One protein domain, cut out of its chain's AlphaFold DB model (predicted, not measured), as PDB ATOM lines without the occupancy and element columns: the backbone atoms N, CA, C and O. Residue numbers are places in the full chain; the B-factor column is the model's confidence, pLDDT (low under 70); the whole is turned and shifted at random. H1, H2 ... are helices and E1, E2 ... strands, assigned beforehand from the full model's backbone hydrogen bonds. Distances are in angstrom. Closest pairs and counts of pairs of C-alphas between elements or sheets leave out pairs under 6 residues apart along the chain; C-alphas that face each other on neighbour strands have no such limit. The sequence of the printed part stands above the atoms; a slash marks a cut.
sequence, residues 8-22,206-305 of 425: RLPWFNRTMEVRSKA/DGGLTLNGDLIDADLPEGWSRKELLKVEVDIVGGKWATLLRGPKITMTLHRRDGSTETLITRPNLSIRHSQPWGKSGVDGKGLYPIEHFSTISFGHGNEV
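This is residues 8 to 22 and 206 to 305 of the 425 residues of the protein "NERD domain-containing protein" of Candidatus Poseidoniales archaeon (UniProt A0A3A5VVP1). A twisted sheet of four strands, E4, E3, E2 and E7, makes a wall with one bare face; a smaller sheet, E1, E5 and E6, sits partly over its other face, toward the E7 edge, across a gap. At one end of the wall, H2, set between E2 and E3 in the chain, meets the first part of H1, residues 8 to 13. The printed part has 115 residues, with two named helices and seven named strands in the order H1, E1, E2, H2, E3, E4, E5, E6, E7; both sheets are antiparallel. The class is mixed, helices and strands, with 57 residues, under half, in named elements. The whole is compact, with a radius of gyration of the C-alphas of 14.4 A and spans of 47 by 35 by 24 A.

The larger sheet holds E4, residues 261 to 266, 16.1 A long; E3, residues 250 to 256, 18.9 A; E2, residues 229 to 236, 20.5 A; and E7, residues 296 to 298. C-alpha 229 is at (-22.898, 27.800, -61.211) and C-alpha 298 at (-23.388, 30.375, -53.442). The smaller sheet holds E1, residues 210 to 215, 13.6 A; E5, residues 271 to 275, 13.1 A; and E6, residues 288 to 290. H1 spans residues 8 to 19, 16.4 A, from C-alpha 8 at (-15.337, 7.356, -40.695), and H2 residues 240 to 246, 10.1 A.

E4 and E7 are the edge strands of the larger sheet. E3 and E4 form a hairpin, with N 252 and O 264 at 2.8 A, within hydrogen-bond range. E3 and E2 are antiparallel at 164 degrees, with N 253 and O 233 at 2.9 A. E2 and E7 are antiparallel at 170 degrees, with N 232 and O 297 at 2.8 A. In the smaller sheet the pairing of E5 is staggered: residues 271 to 273 pair with E6, as a hairpin with N 289 and O 272 at 2.8 A, and residues 274 to 275 with E1, antiparallel, with N 275 and O 214 at 2.8 A. E1 and E7 are near each other, with 6 pairs of C-alphas within 10 A; E5 and E2 are apart. H1 touches H2 with residues 8 to 13 alone, opposite ways at a steep tilt of 44 degrees; their closest C-alphas, of Arg 8 and Leu 244, are 5.5 A apart. Neither helix is on either sheet. In H1 and H2 every O i to N i+4 pair is within hydrogen-bond range.

The two C-alphas farthest apart, of Leu 245 and Val 305, are 47.9 A apart. Residues 23 to 205 are not printed, and C-alphas 22 and 206 are 8.1 A apart across this cut. The links E1 to E2, 13 residues, and E5 to E6, 12 residues, are long. The mean pLDDT of the printed part is 90.1; residues 277, 279 to 280, 282 to 283, 285 and 303 to 305 are under 70.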
ATOM      1  N   ARG A   8     -13.952   7.111 -40.246       92.88
ATOM      2  CA  ARG A   8     -15.337   7.356 -40.695       92.88
ATOM      3  C   ARG A   8     -16.196   8.056 -39.643       92.88
ATOM      4  O   ARG A   8     -16.915   8.999 -39.962       92.88
ATOM      5  N   LEU A   9     -16.137   7.591 -38.393       92.31
ATOM      6  CA  LEU A   9     -16.900   8.193 -37.293       92.31
ATOM      7  C   LEU A   9     -16.350   9.564 -36.880       92.31
ATOM      8  O   LEU A   9     -17.159  10.481 -36.734       92.31
ATOM      9  N   PRO A  10     -15.021   9.750 -36.725       94.12
ATOM     10  CA  PRO A  10     -14.452  11.078 -36.522       94.12
ATOM     11  C   PRO A  10     -14.827  12.063 -37.629       94.12
ATOM     12  O   PRO A  10     -15.203  13.191 -37.318       94.12
ATOM     13  N   TRP A  11     -14.792  11.635 -38.899       94.12
ATOM     14  CA  TRP A  11     -15.239  12.461 -40.022       94.12
ATOM     15  C   TRP A  11     -16.702  12.892 -39.860       94.12
ATOM     16  O   TRP A  11     -16.989  14.086 -39.932       94.12
ATOM     17  N   PHE A  12     -17.613  11.952 -39.576       95.38
ATOM     18  CA  PHE A  12     -19.039  12.259 -39.425       95.38
ATOM     19  C   PHE A  12     -19.277  13.258 -38.291       95.38
ATOM     20  O   PHE A  12     -19.930  14.277 -38.488       95.38
ATOM     21  N   ASN A  13     -18.711  12.990 -37.112       95.44
ATOM     22  CA  ASN A  13     -18.905  13.844 -35.945       95.44
ATOM     23  C   ASN A  13     -18.358  15.258 -36.189       95.44
ATOM     24  O   ASN A  13     -19.062  16.222 -35.913       95.44
ATOM     25  N   ARG A  14     -17.150  15.388 -36.758       94.56
ATOM     26  CA  ARG A  14     -16.547  16.694 -37.071       94.56
ATOM     27  C   ARG A  14     -17.364  17.462 -38.107       94.56
ATOM     28  O   ARG A  14     -17.580  18.659 -37.951       94.56
ATOM     29  N   THR A  15     -17.835  16.774 -39.144       95.31
ATOM     30  CA  THR A  15     -18.669  17.379 -40.187       95.31
ATOM     31  C   THR A  15     -19.967  17.913 -39.588       95.31
ATOM     32  O   THR A  15     -20.285  19.084 -39.771       95.31
ATOM     33  N   MET A  16     -20.672  17.107 -38.789       96.06
ATOM     34  CA  MET A  16     -21.915  17.532 -38.133       96.06
ATOM     35  C   MET A  16     -21.692  18.629 -37.082       96.06
ATOM     36  O   MET A  16     -22.527  19.519 -36.936       96.06
ATOM     37  N   GLU A  17     -20.559  18.624 -36.380       95.88
ATOM     38  CA  GLU A  17     -20.186  19.695 -35.453       95.88
ATOM     39  C   GLU A  17     -20.025  21.029 -36.191       95.88
ATOM     40  O   GLU A  17     -20.600  22.035 -35.782       95.88
ATOM     41  N   VAL A  18     -19.310  21.050 -37.322       94.19
ATOM     42  CA  VAL A  18     -19.164  22.270 -38.130       94.19
ATOM     43  C   VAL A  18     -20.502  22.688 -38.738       94.19
ATOM     44  O   VAL A  18     -20.858  23.864 -38.654       94.19
ATOM     45  N   ARG A  19     -21.273  21.737 -39.277       95.88
ATOM     46  CA  ARG A  19     -22.581  22.003 -39.889       95.88
ATOM     47  C   ARG A  19     -23.623  22.505 -38.891       95.88
ATOM     48  O   ARG A  19     -24.513  23.247 -39.280       95.88
ATOM     49  N   SER A  20     -23.510  22.165 -37.610       95.75
ATOM     50  CA  SER A  20     -24.434  22.654 -36.576       95.75
ATOM     51  C   SER A  20     -24.121  24.068 -36.073       95.75
ATOM     52  O   SER A  20     -24.897  24.623 -35.294       95.75
ATOM     53  N   LYS A  21     -23.015  24.686 -36.518       94.31
ATOM     54  CA  LYS A  21     -22.681  26.067 -36.141       94.31
ATOM     55  C   LYS A  21     -23.755  27.037 -36.621       94.31
ATOM     56  O   LYS A  21     -24.198  26.957 -37.762       94.31
ATOM     57  N   ALA A  22     -24.095  27.984 -35.756       91.62
ATOM     58  CA  ALA A  22     -25.030  29.066 -36.028       91.62
ATOM     59  C   ALA A  22     -24.309  30.420 -36.070       91.62
ATOM     60  O   ALA A  22     -23.218  30.572 -35.509       91.62
ATOM     61  N   ASP A 206     -25.973  23.994 -41.894       94.81
ATOM     62  CA  ASP A 206     -27.342  23.612 -41.486       94.81
ATOM     63  C   ASP A 206     -27.827  24.386 -40.250       94.81
ATOM     64  O   ASP A 206     -29.010  24.683 -40.114       94.81
ATOM     65  N   GLY A 207     -26.911  24.732 -39.342       92.75
ATOM     66  CA  GLY A 207     -27.189  25.527 -38.145       92.75
ATOM     67  C   GLY A 207     -27.448  27.010 -38.427       92.75
ATOM     68  O   GLY A 207     -27.714  27.770 -37.497       92.75
ATOM     69  N   GLY A 208     -27.364  27.440 -39.690       90.88
ATOM     70  CA  GLY A 208     -27.640  28.810 -40.112       90.88
ATOM     71  C   GLY A 208     -26.452  29.765 -39.997       90.88
ATOM     72  O   GLY A 208     -26.642  30.973 -40.125       90.88
ATOM     73  N   LEU A 209     -25.227  29.273 -39.757       91.56
ATOM     74  CA  LEU A 209     -24.032  30.095 -39.969       91.56
ATOM     75  C   LEU A 209     -23.918  30.409 -41.463       91.56
ATOM     76  O   LEU A 209     -24.006  29.498 -42.276       91.56
ATOM     77  N   THR A 210     -23.688  31.673 -41.815       91.81
ATOM     78  CA  THR A 210     -23.353  32.092 -43.182       91.81
ATOM     79  C   THR A 210     -22.096  32.943 -43.146       91.81
ATOM     80  O   THR A 210     -22.005  33.885 -42.360       91.81
ATOM     81  N   LEU A 211     -21.112  32.589 -43.969       89.81
ATOM     82  CA  LEU A 211     -19.858  33.312 -44.119       89.81
ATOM     83  C   LEU A 211     -19.827  33.961 -45.502       89.81
ATOM     84  O   LEU A 211     -19.673  33.271 -46.508       89.81
ATOM     85  N   ASN A 212     -19.936  35.287 -45.532       89.25
ATOM     86  CA  ASN A 212     -19.747  36.078 -46.747       89.25
ATOM     87  C   ASN A 212     -18.250  36.306 -46.992       89.25
ATOM     88  O   ASN A 212     -17.478  36.447 -46.036       89.25
ATOM     89  N   GLY A 213     -17.843  36.314 -48.258       88.69
ATOM     90  CA  GLY A 213     -16.460  36.513 -48.689       88.69
ATOM     91  C   GLY A 213     -16.288  36.192 -50.172       88.69
ATOM     92  O   GLY A 213     -17.271  36.120 -50.900       88.69
ATOM     93  N   ASP A 214     -15.050  35.994 -50.609       86.75
ATOM     94  CA  ASP A 214     -14.733  35.643 -51.997       86.75
ATOM     95  C   ASP A 214     -14.310  34.174 -52.093       86.75
ATOM     96  O   ASP A 214     -13.443  33.719 -51.337       86.75
ATOM     97  N   LEU A 215     -14.902  33.429 -53.029       90.50
ATOM     98  CA  LEU A 215     -14.381  32.132 -53.454       90.50
ATOM     99  C   LEU A 215     -13.226  32.348 -54.434       90.50
ATOM    100  O   LEU A 215     -13.329  33.141 -55.368       90.50
ATOM    101  N   ILE A 216     -12.124  31.627 -54.240       88.75
ATOM    102  CA  ILE A 216     -10.966  31.726 -55.131       88.75
ATOM    103  C   ILE A 216     -11.165  30.788 -56.317       88.75
ATOM    104  O   ILE A 216     -11.073  29.571 -56.170       88.75
ATOM    105  N   ASP A 217     -11.405  31.358 -57.497       88.12
ATOM    106  CA  ASP A 217     -11.755  30.600 -58.708       88.12
ATOM    107  C   ASP A 217     -10.720  29.548 -59.104       88.12
ATOM    108  O   ASP A 217     -11.084  28.458 -59.536       88.12
ATOM    109  N   ALA A 218      -9.434  29.854 -58.917       86.88
ATOM    110  CA  ALA A 218      -8.340  28.929 -59.207       86.88
ATOM    111  C   ALA A 218      -8.352  27.668 -58.319       86.88
ATOM    112  O   ALA A 218      -7.756  26.662 -58.691       86.88
ATOM    113  N   ASP A 219      -9.035  27.726 -57.172       89.56
ATOM    114  CA  ASP A 219      -9.137  26.641 -56.194       89.56
ATOM    115  C   ASP A 219     -10.524  25.964 -56.210       89.56
ATOM    116  O   ASP A 219     -10.845  25.190 -55.303       89.56
ATOM    117  N   LEU A 220     -11.376  26.259 -57.201       92.25
ATOM    118  CA  LEU A 220     -12.656  25.569 -57.351       92.25
ATOM    119  C   LEU A 220     -12.453  24.120 -57.836       92.25
ATOM    120  O   LEU A 220     -11.519  23.845 -58.592       92.25
ATOM    121  N   PRO A 221     -13.333  23.179 -57.435       93.38
ATOM    122  CA  PRO A 221     -13.331  21.819 -57.960       93.38
ATOM    123  C   PRO A 221     -13.365  21.760 -59.491       93.38
ATOM    124  O   PRO A 221     -13.948  22.619 -60.153       93.38
ATOM    125  N   GLU A 222     -12.785  20.707 -60.063       90.31
ATOM    126  CA  GLU A 222     -12.813  20.492 -61.511       90.31
ATOM    127  C   GLU A 222     -14.256  20.482 -62.045       90.31
ATOM    128  O   GLU A 222     -15.155  19.876 -61.459       90.31
ATOM    129  N   GLY A 223     -14.479  21.191 -63.155       88.62
ATOM    130  CA  GLY A 223     -15.802  21.368 -63.755       88.62
ATOM    131  C   GLY A 223     -16.668  22.441 -63.089       88.62
ATOM    132  O   GLY A 223     -17.764  22.709 -63.572       88.62
ATOM    133  N   TRP A 224     -16.207  23.080 -62.008       92.44
ATOM    134  CA  TRP A 224     -16.920  24.203 -61.407       92.44
ATOM    135  C   TRP A 224     -16.476  25.517 -62.025       92.44
ATOM    136  O   TRP A 224     -15.290  25.796 -62.180       92.44
ATOM    137  N   SER A 225     -17.449  26.368 -62.326       89.81
ATOM    138  CA  SER A 225     -17.196  27.738 -62.748       89.81
ATOM    139  C   SER A 225     -18.274  28.648 -62.192       89.81
ATOM    140  O   SER A 225     -19.458  28.367 -62.374       89.81
ATOM    141  N   ARG A 226     -17.887  29.784 -61.598       89.88
ATOM    142  CA  ARG A 226     -18.838  30.803 -61.111       89.88
ATOM    143  C   ARG A 226     -19.791  31.334 -62.186       89.88
ATOM    144  O   ARG A 226     -20.863  31.855 -61.879       89.88
ATOM    145  N   LYS A 227     -19.407  31.211 -63.461       86.50
ATOM    146  CA  LYS A 227     -20.251  31.633 -64.587       86.50
ATOM    147  C   LYS A 227     -21.393  30.690 -64.865       86.50
ATOM    148  O   LYS A 227     -22.441  31.116 -65.324       86.50
ATOM    149  N   GLU A 228     -21.152  29.409 -64.648       90.81
ATOM    150  CA  GLU A 228     -22.138  28.374 -64.913       90.81
ATOM    151  C   GLU A 228     -22.941  28.094 -63.655       90.81
ATOM    152  O   GLU A 228     -24.144  27.893 -63.739       90.81
ATOM    153  N   LEU A 229     -22.294  28.124 -62.490       93.56
ATOM    154  CA  LEU A 229     -22.898  27.800 -61.211       93.56
ATOM    155  C   LEU A 229     -23.439  29.044 -60.514       93.56
ATOM    156  O   LEU A 229     -22.763  30.060 -60.364       93.56
ATOM    157  N   LEU A 230     -24.676  28.922 -60.047       93.38
ATOM    158  CA  LEU A 230     -25.305  29.863 -59.133       93.38
ATOM    159  C   LEU A 230     -25.071  29.431 -57.683       93.38
ATOM    160  O   LEU A 230     -24.708  30.241 -56.832       93.38
ATOM    161  N   LYS A 231     -25.294  28.144 -57.410       96.56
ATOM    162  CA  LYS A 231     -25.303  27.574 -56.065       96.56
ATOM    163  C   LYS A 231     -24.961  26.089 -56.118       96.56
ATOM    164  O   LYS A 231     -25.307  25.405 -57.078       96.56
ATOM    165  N   VAL A 232     -24.338  25.584 -55.064       97.75
ATOM    166  CA  VAL A 232     -24.179  24.158 -54.799       97.75
ATOM    167  C   VAL A 232     -24.771  23.840 -53.434       97.75
ATOM    168  O   VAL A 232     -24.371  24.425 -52.429       97.75
ATOM    169  N   GLU A 233     -25.722  22.915 -53.401       98.19
ATOM    170  CA  GLU A 233     -26.254  22.333 -52.169       98.19
ATOM    171  C   GLU A 233     -25.506  21.043 -51.854       98.19
ATOM    172  O   GLU A 233     -25.197  20.264 -52.758       98.19
ATOM    173  N   VAL A 234     -25.179  20.831 -50.580       97.88
ATOM    174  CA  VAL A 234     -24.386  19.681 -50.139       97.88
ATOM    175  C   VAL A 234     -25.053  19.005 -48.946       97.88
ATOM    176  O   VAL A 234     -25.127  19.568 -47.847       97.88
ATOM    177  N   ASP A 235     -25.446  17.752 -49.152       97.31
ATOM    178  CA  ASP A 235     -26.090  16.907 -48.150       97.31
ATOM    179  C   ASP A 235     -25.216  15.720 -47.767       97.31
ATOM    180  O   ASP A 235     -24.568  15.087 -48.604       97.31
ATOM    181  N   ILE A 236     -25.237  15.361 -46.485       96.25
ATOM    182  CA  ILE A 236     -24.573  14.151 -45.995       96.25
ATOM    183  C   ILE A 236     -25.487  12.945 -46.229       96.25
ATOM    184  O   ILE A 236     -26.631  12.910 -45.775       96.25
ATOM    185  N   VAL A 237     -24.979  11.920 -46.914       94.38
ATOM    186  CA  VAL A 237     -25.779  10.739 -47.254       94.38
ATOM    187  C   VAL A 237     -25.819   9.766 -46.082       94.38
ATOM    188  O   VAL A 237     -24.871   9.025 -45.813       94.38
ATOM    189  N   GLY A 238     -26.986   9.703 -45.444       90.81
ATOM    190  CA  GLY A 238     -27.263   8.794 -44.340       90.81
ATOM    191  C   GLY A 238     -26.670   9.249 -43.004       90.81
ATOM    192  O   GLY A 238     -25.931  10.222 -42.899       90.81
ATOM    193  N   GLY A 239     -27.025   8.526 -41.941       91.50
ATOM    194  CA  GLY A 239     -26.567   8.833 -40.587       91.50
ATOM    195  C   GLY A 239     -25.222   8.199 -40.225       91.50
ATOM    196  O   GLY A 239     -24.598   7.477 -41.007       91.50
ATOM    197  N   LYS A 240     -24.817   8.394 -38.966       93.44
ATOM    198  CA  LYS A 240     -23.584   7.855 -38.365       93.44
ATOM    199  C   LYS A 240     -23.332   6.373 -38.688       93.44
ATOM    200  O   LYS A 240     -22.214   5.998 -39.040       93.44
ATOM    201  N   TRP A 241     -24.371   5.536 -38.618       92.25
ATOM    202  CA  TRP A 241     -24.284   4.098 -38.907       92.25
ATOM    203  C   TRP A 241     -24.042   3.788 -40.384       92.25
ATOM    204  O   TRP A 241     -23.188   2.964 -40.708       92.25
ATOM    205  N   ALA A 242     -24.749   4.472 -41.285       92.44
ATOM    206  CA  ALA A 242     -24.538   4.314 -42.721       92.44
ATOM    207  C   ALA A 242     -23.112   4.733 -43.105       92.44
ATOM    208  O   ALA A 242     -22.442   4.003 -43.834       92.44
ATOM    209  N   THR A 243     -22.623   5.837 -42.535       92.75
ATOM    210  CA  THR A 243     -21.252   6.323 -42.721       92.75
ATOM    211  C   THR A 243     -20.207   5.331 -42.213       92.75
ATOM    212  O   THR A 243     -19.223   5.071 -42.903       92.75
ATOM    213  N   LEU A 244     -20.411   4.723 -41.040       91.50
ATOM    214  CA  LEU A 244     -19.498   3.706 -40.512       91.50
ATOM    215  C   LEU A 244     -19.430   2.476 -41.429       91.50
ATOM    216  O   LEU A 244     -18.335   2.043 -41.789       91.50
ATOM    217  N   LEU A 245     -20.582   1.942 -41.847       91.81
ATOM    218  CA  LEU A 245     -20.666   0.697 -42.621       91.81
ATOM    219  C   LEU A 245     -20.250   0.883 -44.087       91.81
ATOM    220  O   LEU A 245     -19.429   0.132 -44.612       91.81
ATOM    221  N   ARG A 246     -20.792   1.907 -44.753       91.44
ATOM    222  CA  ARG A 246     -20.663   2.122 -46.206       91.44
ATOM    223  C   ARG A 246     -19.630   3.188 -46.578       91.44
ATOM    224  O   ARG A 246     -19.321   3.344 -47.759       91.44
ATOM    225  N   GLY A 247     -19.067   3.869 -45.582       92.88
ATOM    226  CA  GLY A 247     -18.141   4.982 -45.759       92.88
ATOM    227  C   GLY A 247     -18.854   6.330 -45.942       92.88
ATOM    228  O   GLY A 247     -20.044   6.355 -46.260       92.88
ATOM    229  N   PRO A 248     -18.125   7.449 -45.767       95.00
ATOM    230  CA  PRO A 248     -18.625   8.795 -46.027       95.00
ATOM    231  C   PRO A 248     -19.094   8.982 -47.469       95.00
ATOM    232  O   PRO A 248     -18.399   8.591 -48.415       95.00
ATOM    233  N   LYS A 249     -20.256   9.610 -47.625       95.50
ATOM    234  CA  LYS A 249     -20.836   9.990 -48.911       95.50
ATOM    235  C   LYS A 249     -21.564  11.316 -48.765       95.50
ATOM    236  O   LYS A 249     -22.170  11.573 -47.725       95.50
ATOM    237  N   ILE A 250     -21.519  12.109 -49.821       96.56
ATOM    238  CA  ILE A 250     -22.250  13.364 -49.928       96.56
ATOM    239  C   ILE A 250     -23.039  13.386 -51.235       96.56
ATOM    240  O   ILE A 250     -22.592  12.825 -52.240       96.56
ATOM    241  N   THR A 251     -24.208  14.009 -51.199       97.69
ATOM    242  CA  THR A 251     -24.949  14.416 -52.389       97.69
ATOM    243  C   THR A 251     -24.622  15.871 -52.645       97.69
ATOM    244  O   THR A 251     -24.581  16.669 -51.710       97.69
ATOM    245  N   MET A 252     -24.374  16.209 -53.900       97.38
ATOM    246  CA  MET A 252     -24.165  17.576 -54.331       97.38
ATOM    247  C   MET A 252     -25.180  17.902 -55.411       97.38
ATOM    248  O   MET A 252     -25.233  17.195 -56.415       97.38
ATOM    249  N   THR A 253     -25.956  18.959 -55.211       98.12
ATOM    250  CA  THR A 253     -26.887  19.474 -56.216       98.12
ATOM    251  C   THR A 253     -26.352  20.801 -56.728       98.12
ATOM    252  O   THR A 253     -26.270  21.786 -55.995       98.12
ATOM    253  N   LEU A 254     -25.925  20.808 -57.984       97.44
ATOM    254  CA  LEU A 254     -25.361  21.957 -58.670       97.44
ATOM    255  C   LEU A 254     -26.507  22.678 -59.372       97.44
ATOM    256  O   LEU A 254     -27.126  22.125 -60.277       97.44
ATOM    257  N   HIS A 255     -26.783  23.909 -58.955       97.31
ATOM    258  CA  HIS A 255     -27.752  24.786 -59.598       97.31
ATOM    259  C   HIS A 255     -27.011  25.699 -60.562       97.31
ATOM    260  O   HIS A 255     -26.166  26.504 -60.149       97.31
ATOM    261  N   ARG A 256     -27.324  25.573 -61.849       94.50
ATOM    262  CA  ARG A 256     -26.711  26.367 -62.906       94.50
ATOM    263  C   ARG A 256     -27.498  27.653 -63.146       94.50
ATOM    264  O   ARG A 256     -28.689  27.747 -62.853       94.50
ATOM    265  N   ARG A 257     -26.821  28.674 -63.671       88.81
ATOM    266  CA  ARG A 257     -27.415  29.989 -63.969       88.81
ATOM    267  C   ARG A 257     -28.434  29.944 -65.109       88.81
ATOM    268  O   ARG A 257     -29.284  30.821 -65.173       88.81
ATOM    269  N   ASP A 258     -28.379  28.926 -65.963       91.00
ATOM    270  CA  ASP A 258     -29.390  28.653 -66.996       91.00
ATOM    271  C   ASP A 258     -30.670  27.995 -66.440       91.00
ATOM    272  O   ASP A 258     -31.600  27.709 -67.192       91.00
ATOM    273  N   GLY A 259     -30.728  27.757 -65.124       92.69
ATOM    274  CA  GLY A 259     -31.854  27.131 -64.435       92.69
ATOM    275  C   GLY A 259     -31.790  25.605 -64.380       92.69
ATOM    276  O   GLY A 259     -32.613  24.996 -63.696       92.69
ATOM    277  N   SER A 260     -30.825  24.971 -65.051       95.56
ATOM    278  CA  SER A 260     -30.647  23.523 -64.974       95.56
ATOM    279  C   SER A 260     -30.035  23.092 -63.638       95.56
ATOM    280  O   SER A 260     -29.349  23.855 -62.948       95.56
ATOM    281  N   THR A 261     -30.307  21.846 -63.252       96.81
ATOM    282  CA  THR A 261     -29.783  21.250 -62.024       96.81
ATOM    283  C   THR A 261     -29.145  19.900 -62.306       96.81
ATOM    284  O   THR A 261     -29.620  19.119 -63.130       96.81
ATOM    285  N   GLU A 262     -28.053  19.620 -61.607       96.31
ATOM    286  CA  GLU A 262     -27.328  18.360 -61.708       96.31
ATOM    287  C   GLU A 262     -27.057  17.828 -60.304       96.31
ATOM    288  O   GLU A 262     -26.449  18.513 -59.483       96.31
ATOM    289  N   THR A 263     -27.503  16.605 -60.018       97.06
ATOM    290  CA  THR A 263     -27.267  15.960 -58.726       97.06
ATOM    291  C   THR A 263     -26.276  14.822 -58.884       97.06
ATOM    292  O   THR A 263     -26.498  13.885 -59.651       97.06
ATOM    293  N   LEU A 264     -25.202  14.866 -58.101       95.06
ATOM    294  CA  LEU A 264     -24.163  13.846 -58.081       95.06
ATOM    295  C   LEU A 264     -23.920  13.337 -56.663       95.06
ATOM    296  O   LEU A 264     -23.948  14.088 -55.691       95.06
ATOM    297  N   ILE A 265     -23.678  12.033 -56.540       95.06
ATOM    298  CA  ILE A 265     -23.317  11.401 -55.270       95.06
ATOM    299  C   ILE A 265     -21.844  11.036 -55.340       95.06
ATOM    300  O   ILE A 265     -21.429  10.239 -56.180       95.06
ATOM    301  N   THR A 266     -21.056  11.584 -54.424       93.69
ATOM    302  CA  THR A 266     -19.607  11.387 -54.403       93.69
ATOM    303  C   THR A 266     -19.090  11.135 -52.988       93.69
ATOM    304  O   THR A 266     -19.833  11.131 -52.002       93.69
ATOM    305  N   ARG A 267     -17.794  10.842 -52.878       91.75
ATOM    306  CA  ARG A 267     -17.088  10.784 -51.596       91.75
ATOM    307  C   ARG A 267     -16.595  12.186 -51.223       91.75
ATOM    308  O   ARG A 267     -16.260  12.947 -52.121       91.75
ATOM    309  N   PRO A 268     -16.476  12.509 -49.929       89.94
ATOM    310  CA  PRO A 268     -15.908  13.780 -49.500       89.94
ATOM    311  C   PRO A 268     -14.402  13.796 -49.777       89.94
ATOM    312  O   PRO A 268     -13.619  13.082 -49.143       89.94
ATOM    313  N   ASN A 269     -14.004  14.542 -50.802       90.31
ATOM    314  CA  ASN A 269     -12.607  14.753 -51.188       90.31
ATOM    315  C   ASN A 269     -12.375  16.099 -51.887       90.31
ATOM    316  O   ASN A 269     -11.309  16.291 -52.469       90.31
ATOM    317  N   LEU A 270     -13.368  16.986 -51.867       93.25
ATOM    318  CA  LEU A 270     -13.296  18.295 -52.496       93.25
ATOM    319  C   LEU A 270     -13.171  19.368 -51.420       93.25
ATOM    320  O   LEU A 270     -13.676  19.234 -50.304       93.25
ATOM    321  N   SER A 271     -12.510  20.452 -51.783       94.19
ATOM    322  CA  SER A 271     -12.352  21.621 -50.935       94.19
ATOM    323  C   SER A 271     -12.489  22.875 -51.773       94.19
ATOM    324  O   SER A 271     -12.230  22.848 -52.970       94.19
ATOM    325  N   ILE A 272     -12.857  23.964 -51.117       93.56
ATOM    326  CA  ILE A 272     -12.914  25.302 -51.697       93.56
ATOM    327  C   ILE A 272     -12.064  26.245 -50.856       93.56
ATOM    328  O   ILE A 272     -11.965  26.074 -49.636       93.56
ATOM    329  N   ARG A 273     -11.465  27.254 -51.488       91.88
ATOM    330  CA  ARG A 273     -10.859  28.372 -50.765       91.88
ATOM    331  C   ARG A 273     -11.830  29.545 -50.725       91.88
ATOM    332  O   ARG A 273     -12.253  30.039 -51.764       91.88
ATOM    333  N   HIS A 274     -12.160  29.980 -49.514       90.56
ATOM    334  CA  HIS A 274     -13.035  31.108 -49.214       90.56
ATOM    335  C   HIS A 274     -12.299  32.118 -48.330       90.56
ATOM    336  O   HIS A 274     -11.870  31.801 -47.213       90.56
ATOM    337  N   SER A 275     -12.130  33.336 -48.837       86.19
ATOM    338  CA  SER A 275     -11.432  34.412 -48.139       86.19
ATOM    339  C   SER A 275     -12.400  35.462 -47.616       86.19
ATOM    340  O   SER A 275     -13.205  36.008 -48.366       86.19
ATOM    341  N   GLN A 276     -12.268  35.790 -46.331       82.81
ATOM    342  CA  GLN A 276     -12.951  36.926 -45.724       82.81
ATOM    343  C   GLN A 276     -11.945  38.075 -45.587       82.81
ATOM    344  O   GLN A 276     -10.955  37.918 -44.870       82.81
ATOM    345  N   PRO A 277     -12.162  39.242 -46.214       69.31
ATOM    346  CA  PRO A 277     -11.177  40.327 -46.189       69.31
ATOM    347  C   PRO A 277     -10.933  40.919 -44.789       69.31
ATOM    348  O   PRO A 277      -9.990  41.680 -44.589       69.31
ATOM    349  N   TRP A 278     -11.761  40.567 -43.803       71.38
ATOM    350  CA  TRP A 278     -11.674  41.033 -42.419       71.38
ATOM    351  C   TRP A 278     -11.092  40.011 -41.429       71.38
ATOM    352  O   TRP A 278     -11.084  40.290 -40.228       71.38
ATOM    353  N   GLY A 279     -10.602  38.842 -41.862       65.88
ATOM    354  CA  GLY A 279     -10.065  37.862 -40.915       65.88
ATOM    355  C   GLY A 279      -9.375  36.642 -41.518       65.88
ATOM    356  O   GLY A 279      -9.390  36.412 -42.722       65.88
ATOM    357  N   LYS A 280      -8.762  35.837 -40.643       69.75
ATOM    358  CA  LYS A 280      -8.283  34.494 -40.998       69.75
ATOM    359  C   LYS A 280      -9.470  33.531 -40.992       69.75
ATOM    360  O   LYS A 280     -10.198  33.467 -40.004       69.75
ATOM    361  N   SER A 281      -9.630  32.775 -42.069       70.75
ATOM    362  CA  SER A 281     -10.671  31.761 -42.261       70.75
ATOM    363  C   SER A 281     -10.024  30.398 -42.575       70.75
ATOM    364  O   SER A 281      -8.809  30.307 -42.725       70.75
ATOM    365  N   GLY A 282     -10.803  29.323 -42.672       68.06
ATOM    366  CA  GLY A 282     -10.365  27.999 -43.146       68.06
ATOM    367  C   GLY A 282      -9.811  27.049 -42.085       68.06
ATOM    368  O   GLY A 282      -9.432  27.455 -40.988       68.06
ATOM    369  N   VAL A 283      -9.726  25.761 -42.436       64.50
ATOM    370  CA  VAL A 283      -9.050  24.731 -41.621       64.50
ATOM    371  C   VAL A 283      -7.529  24.906 -41.608       64.50
ATOM    372  O   VAL A 283      -6.864  24.441 -40.689       64.50
ATOM    373  N   ASP A 284      -6.985  25.594 -42.613       73.75
ATOM    374  CA  ASP A 284      -5.566  25.932 -42.763       73.75
ATOM    375  C   ASP A 284      -5.227  27.343 -42.243       73.75
ATOM    376  O   ASP A 284      -4.077  27.777 -42.323       73.75
ATOM    377  N   GLY A 285      -6.221  28.089 -41.743       69.81
ATOM    378  CA  GLY A 285      -6.073  29.502 -41.385       69.81
ATOM    379  C   GLY A 285      -5.855  30.442 -42.582       69.81
ATOM    380  O   GLY A 285      -5.537  31.615 -42.370       69.81
ATOM    381  N   LYS A 286      -6.006  29.937 -43.817       72.50
ATOM    382  CA  LYS A 286      -5.898  30.659 -45.098       72.50
ATOM    383  C   LYS A 286      -7.136  30.458 -45.991       72.50
ATOM    384  O   LYS A 286      -7.064  30.638 -47.207       72.50
ATOM    385  N   GLY A 287      -8.259  30.063 -45.405       83.31
ATOM    386  CA  GLY A 287      -9.556  29.986 -46.066       83.31
ATOM    387  C   GLY A 287      -9.880  28.666 -46.754       83.31
ATOM    388  O   GLY A 287     -10.898  28.610 -47.427       83.31
ATOM    389  N   LEU A 288      -9.078  27.603 -46.626       89.88
ATOM    390  CA  LEU A 288      -9.426  26.311 -47.227       89.88
ATOM    391  C   LEU A 288     -10.483  25.589 -46.384       89.88
ATOM    392  O   LEU A 288     -10.328  25.456 -45.169       89.88
ATOM    393  N   TYR A 289     -11.532  25.075 -47.016       91.69
ATOM    394  CA  TYR A 289     -12.603  24.339 -46.354       91.69
ATOM    395  C   TYR A 289     -13.008  23.092 -47.151       91.69
ATOM    396  O   TYR A 289     -13.218  23.198 -48.360       91.69
ATOM    397  N   PRO A 290     -13.178  21.927 -46.499       95.12
ATOM    398  CA  PRO A 290     -13.894  20.794 -47.082       95.12
ATOM    399  C   PRO A 290     -15.336  21.180 -47.421       95.12
ATOM    400  O   PRO A 290     -16.007  21.817 -46.605       95.12
ATOM    401  N   ILE A 291     -15.822  20.793 -48.600       95.44
ATOM    402  CA  ILE A 291     -17.168  21.178 -49.054       95.44
ATOM    403  C   ILE A 291     -18.276  20.606 -48.162       95.44
ATOM    404  O   ILE A 291     -19.309  21.241 -47.986       95.44
ATOM    405  N   GLU A 292     -18.055  19.439 -47.546       95.75
ATOM    406  CA  GLU A 292     -19.050  18.767 -46.709       95.75
ATOM    407  C   GLU A 292     -19.375  19.538 -45.424       95.75
ATOM    408  O   GLU A 292     -20.410  19.297 -44.800       95.75
ATOM    409  N   HIS A 293     -18.515  20.480 -45.030       95.94
ATOM    410  CA  HIS A 293     -18.747  21.350 -43.880       95.94
ATOM    411  C   HIS A 293     -19.892  22.342 -44.103       95.94
ATOM    412  O   HIS A 293     -20.408  22.892 -43.129       95.94
ATOM    413  N   PHE A 294     -20.283  22.567 -45.356       97.12
ATOM    414  CA  PHE A 294     -21.317  23.517 -45.730       97.12
ATOM    415  C   PHE A 294     -22.529  22.787 -46.291       97.12
ATOM    416  O   PHE A 294     -22.397  21.761 -46.947       97.12
ATOM    417  N   SER A 295     -23.714  23.312 -46.014       97.31
ATOM    418  CA  SER A 295     -24.970  22.901 -46.639       97.31
ATOM    419  C   SER A 295     -25.201  23.618 -47.963       97.31
ATOM    420  O   SER A 295     -25.907  23.123 -48.837       97.31
ATOM    421  N   THR A 296     -24.605  24.799 -48.127       97.94
ATOM    422  CA  THR A 296     -24.760  25.634 -49.313       97.94
ATOM    423  C   THR A 296     -23.476  26.404 -49.597       97.94
ATOM    424  O   THR A 296     -22.857  26.950 -48.685       97.94
ATOM    425  N   ILE A 297     -23.114  26.481 -50.874       97.44
ATOM    426  CA  ILE A 297     -22.075  27.349 -51.432       97.44
ATOM    427  C   ILE A 297     -22.742  28.163 -52.544       97.44
ATOM    428  O   ILE A 297     -23.282  27.574 -53.474       97.44
ATOM    429  N   SER A 298     -22.728  29.491 -52.469       96.06
ATOM    430  CA  SER A 298     -23.388  30.375 -53.442       96.06
ATOM    431  C   SER A 298     -22.392  31.343 -54.064       96.06
ATOM    432  O   SER A 298     -21.554  31.905 -53.357       96.06
ATOM    433  N   PHE A 299     -22.528  31.566 -55.372       93.31
ATOM    434  CA  PHE A 299     -21.707  32.500 -56.138       93.31
ATOM    435  C   PHE A 299     -22.447  33.828 -56.319       93.31
ATOM    436  O   PHE A 299     -23.454  33.893 -57.034       93.31
ATOM    437  N   GLY A 300     -21.927  34.891 -55.706       89.31
ATOM    438  CA  GLY A 300     -22.556  36.211 -55.650       89.31
ATOM    439  C   GLY A 300     -22.617  36.935 -56.993       89.31
ATOM    440  O   GLY A 300     -23.434  37.833 -57.179       89.31
ATOM    441  N   HIS A 301     -21.797  36.524 -57.962       84.38
ATOM    442  CA  HIS A 301     -21.812  37.070 -59.316       84.38
ATOM    443  C   HIS A 301     -21.340  36.046 -60.356       84.38
ATOM    444  O   HIS A 301     -20.541  35.153 -60.070       84.38
ATOM    445  N   GLY A 302     -21.861  36.175 -61.581       77.38
ATOM    446  CA  GLY A 302     -21.492  35.322 -62.717       77.38
ATOM    447  C   GLY A 302     -20.402  35.911 -63.612       77.38
ATOM    448  O   GLY A 302     -19.828  35.190 -64.417       77.38
ATOM    449  N   ASN A 303     -20.103  37.202 -63.473       68.19
ATOM    450  CA  ASN A 303     -19.127  37.915 -64.290       68.19
ATOM    451  C   ASN A 303     -18.158  38.680 -63.397       68.19
ATOM    452  O   ASN A 303     -18.569  39.200 -62.364       68.19
ATOM    453  N   GLU A 304     -16.897  38.783 -63.799       62.31
ATOM    454  CA  GLU A 304     -15.973  39.723 -63.171       62.31
ATOM    455  C   GLU A 304     -16.026  41.045 -63.941       62.31
ATOM    456  O   GLU A 304     -15.846  41.090 -65.165       62.31
ATOM    457  N   VAL A 305     -16.321  42.125 -63.225       60.31
ATOM    458  CA  VAL A 305     -16.306  43.473 -63.782       60.31
ATOM    459  C   VAL A 305     -14.912  44.042 -63.563       60.31
ATOM    460  O   VAL A 305     -14.544  44.367 -62.437       60.31
TER     461      VAL A 305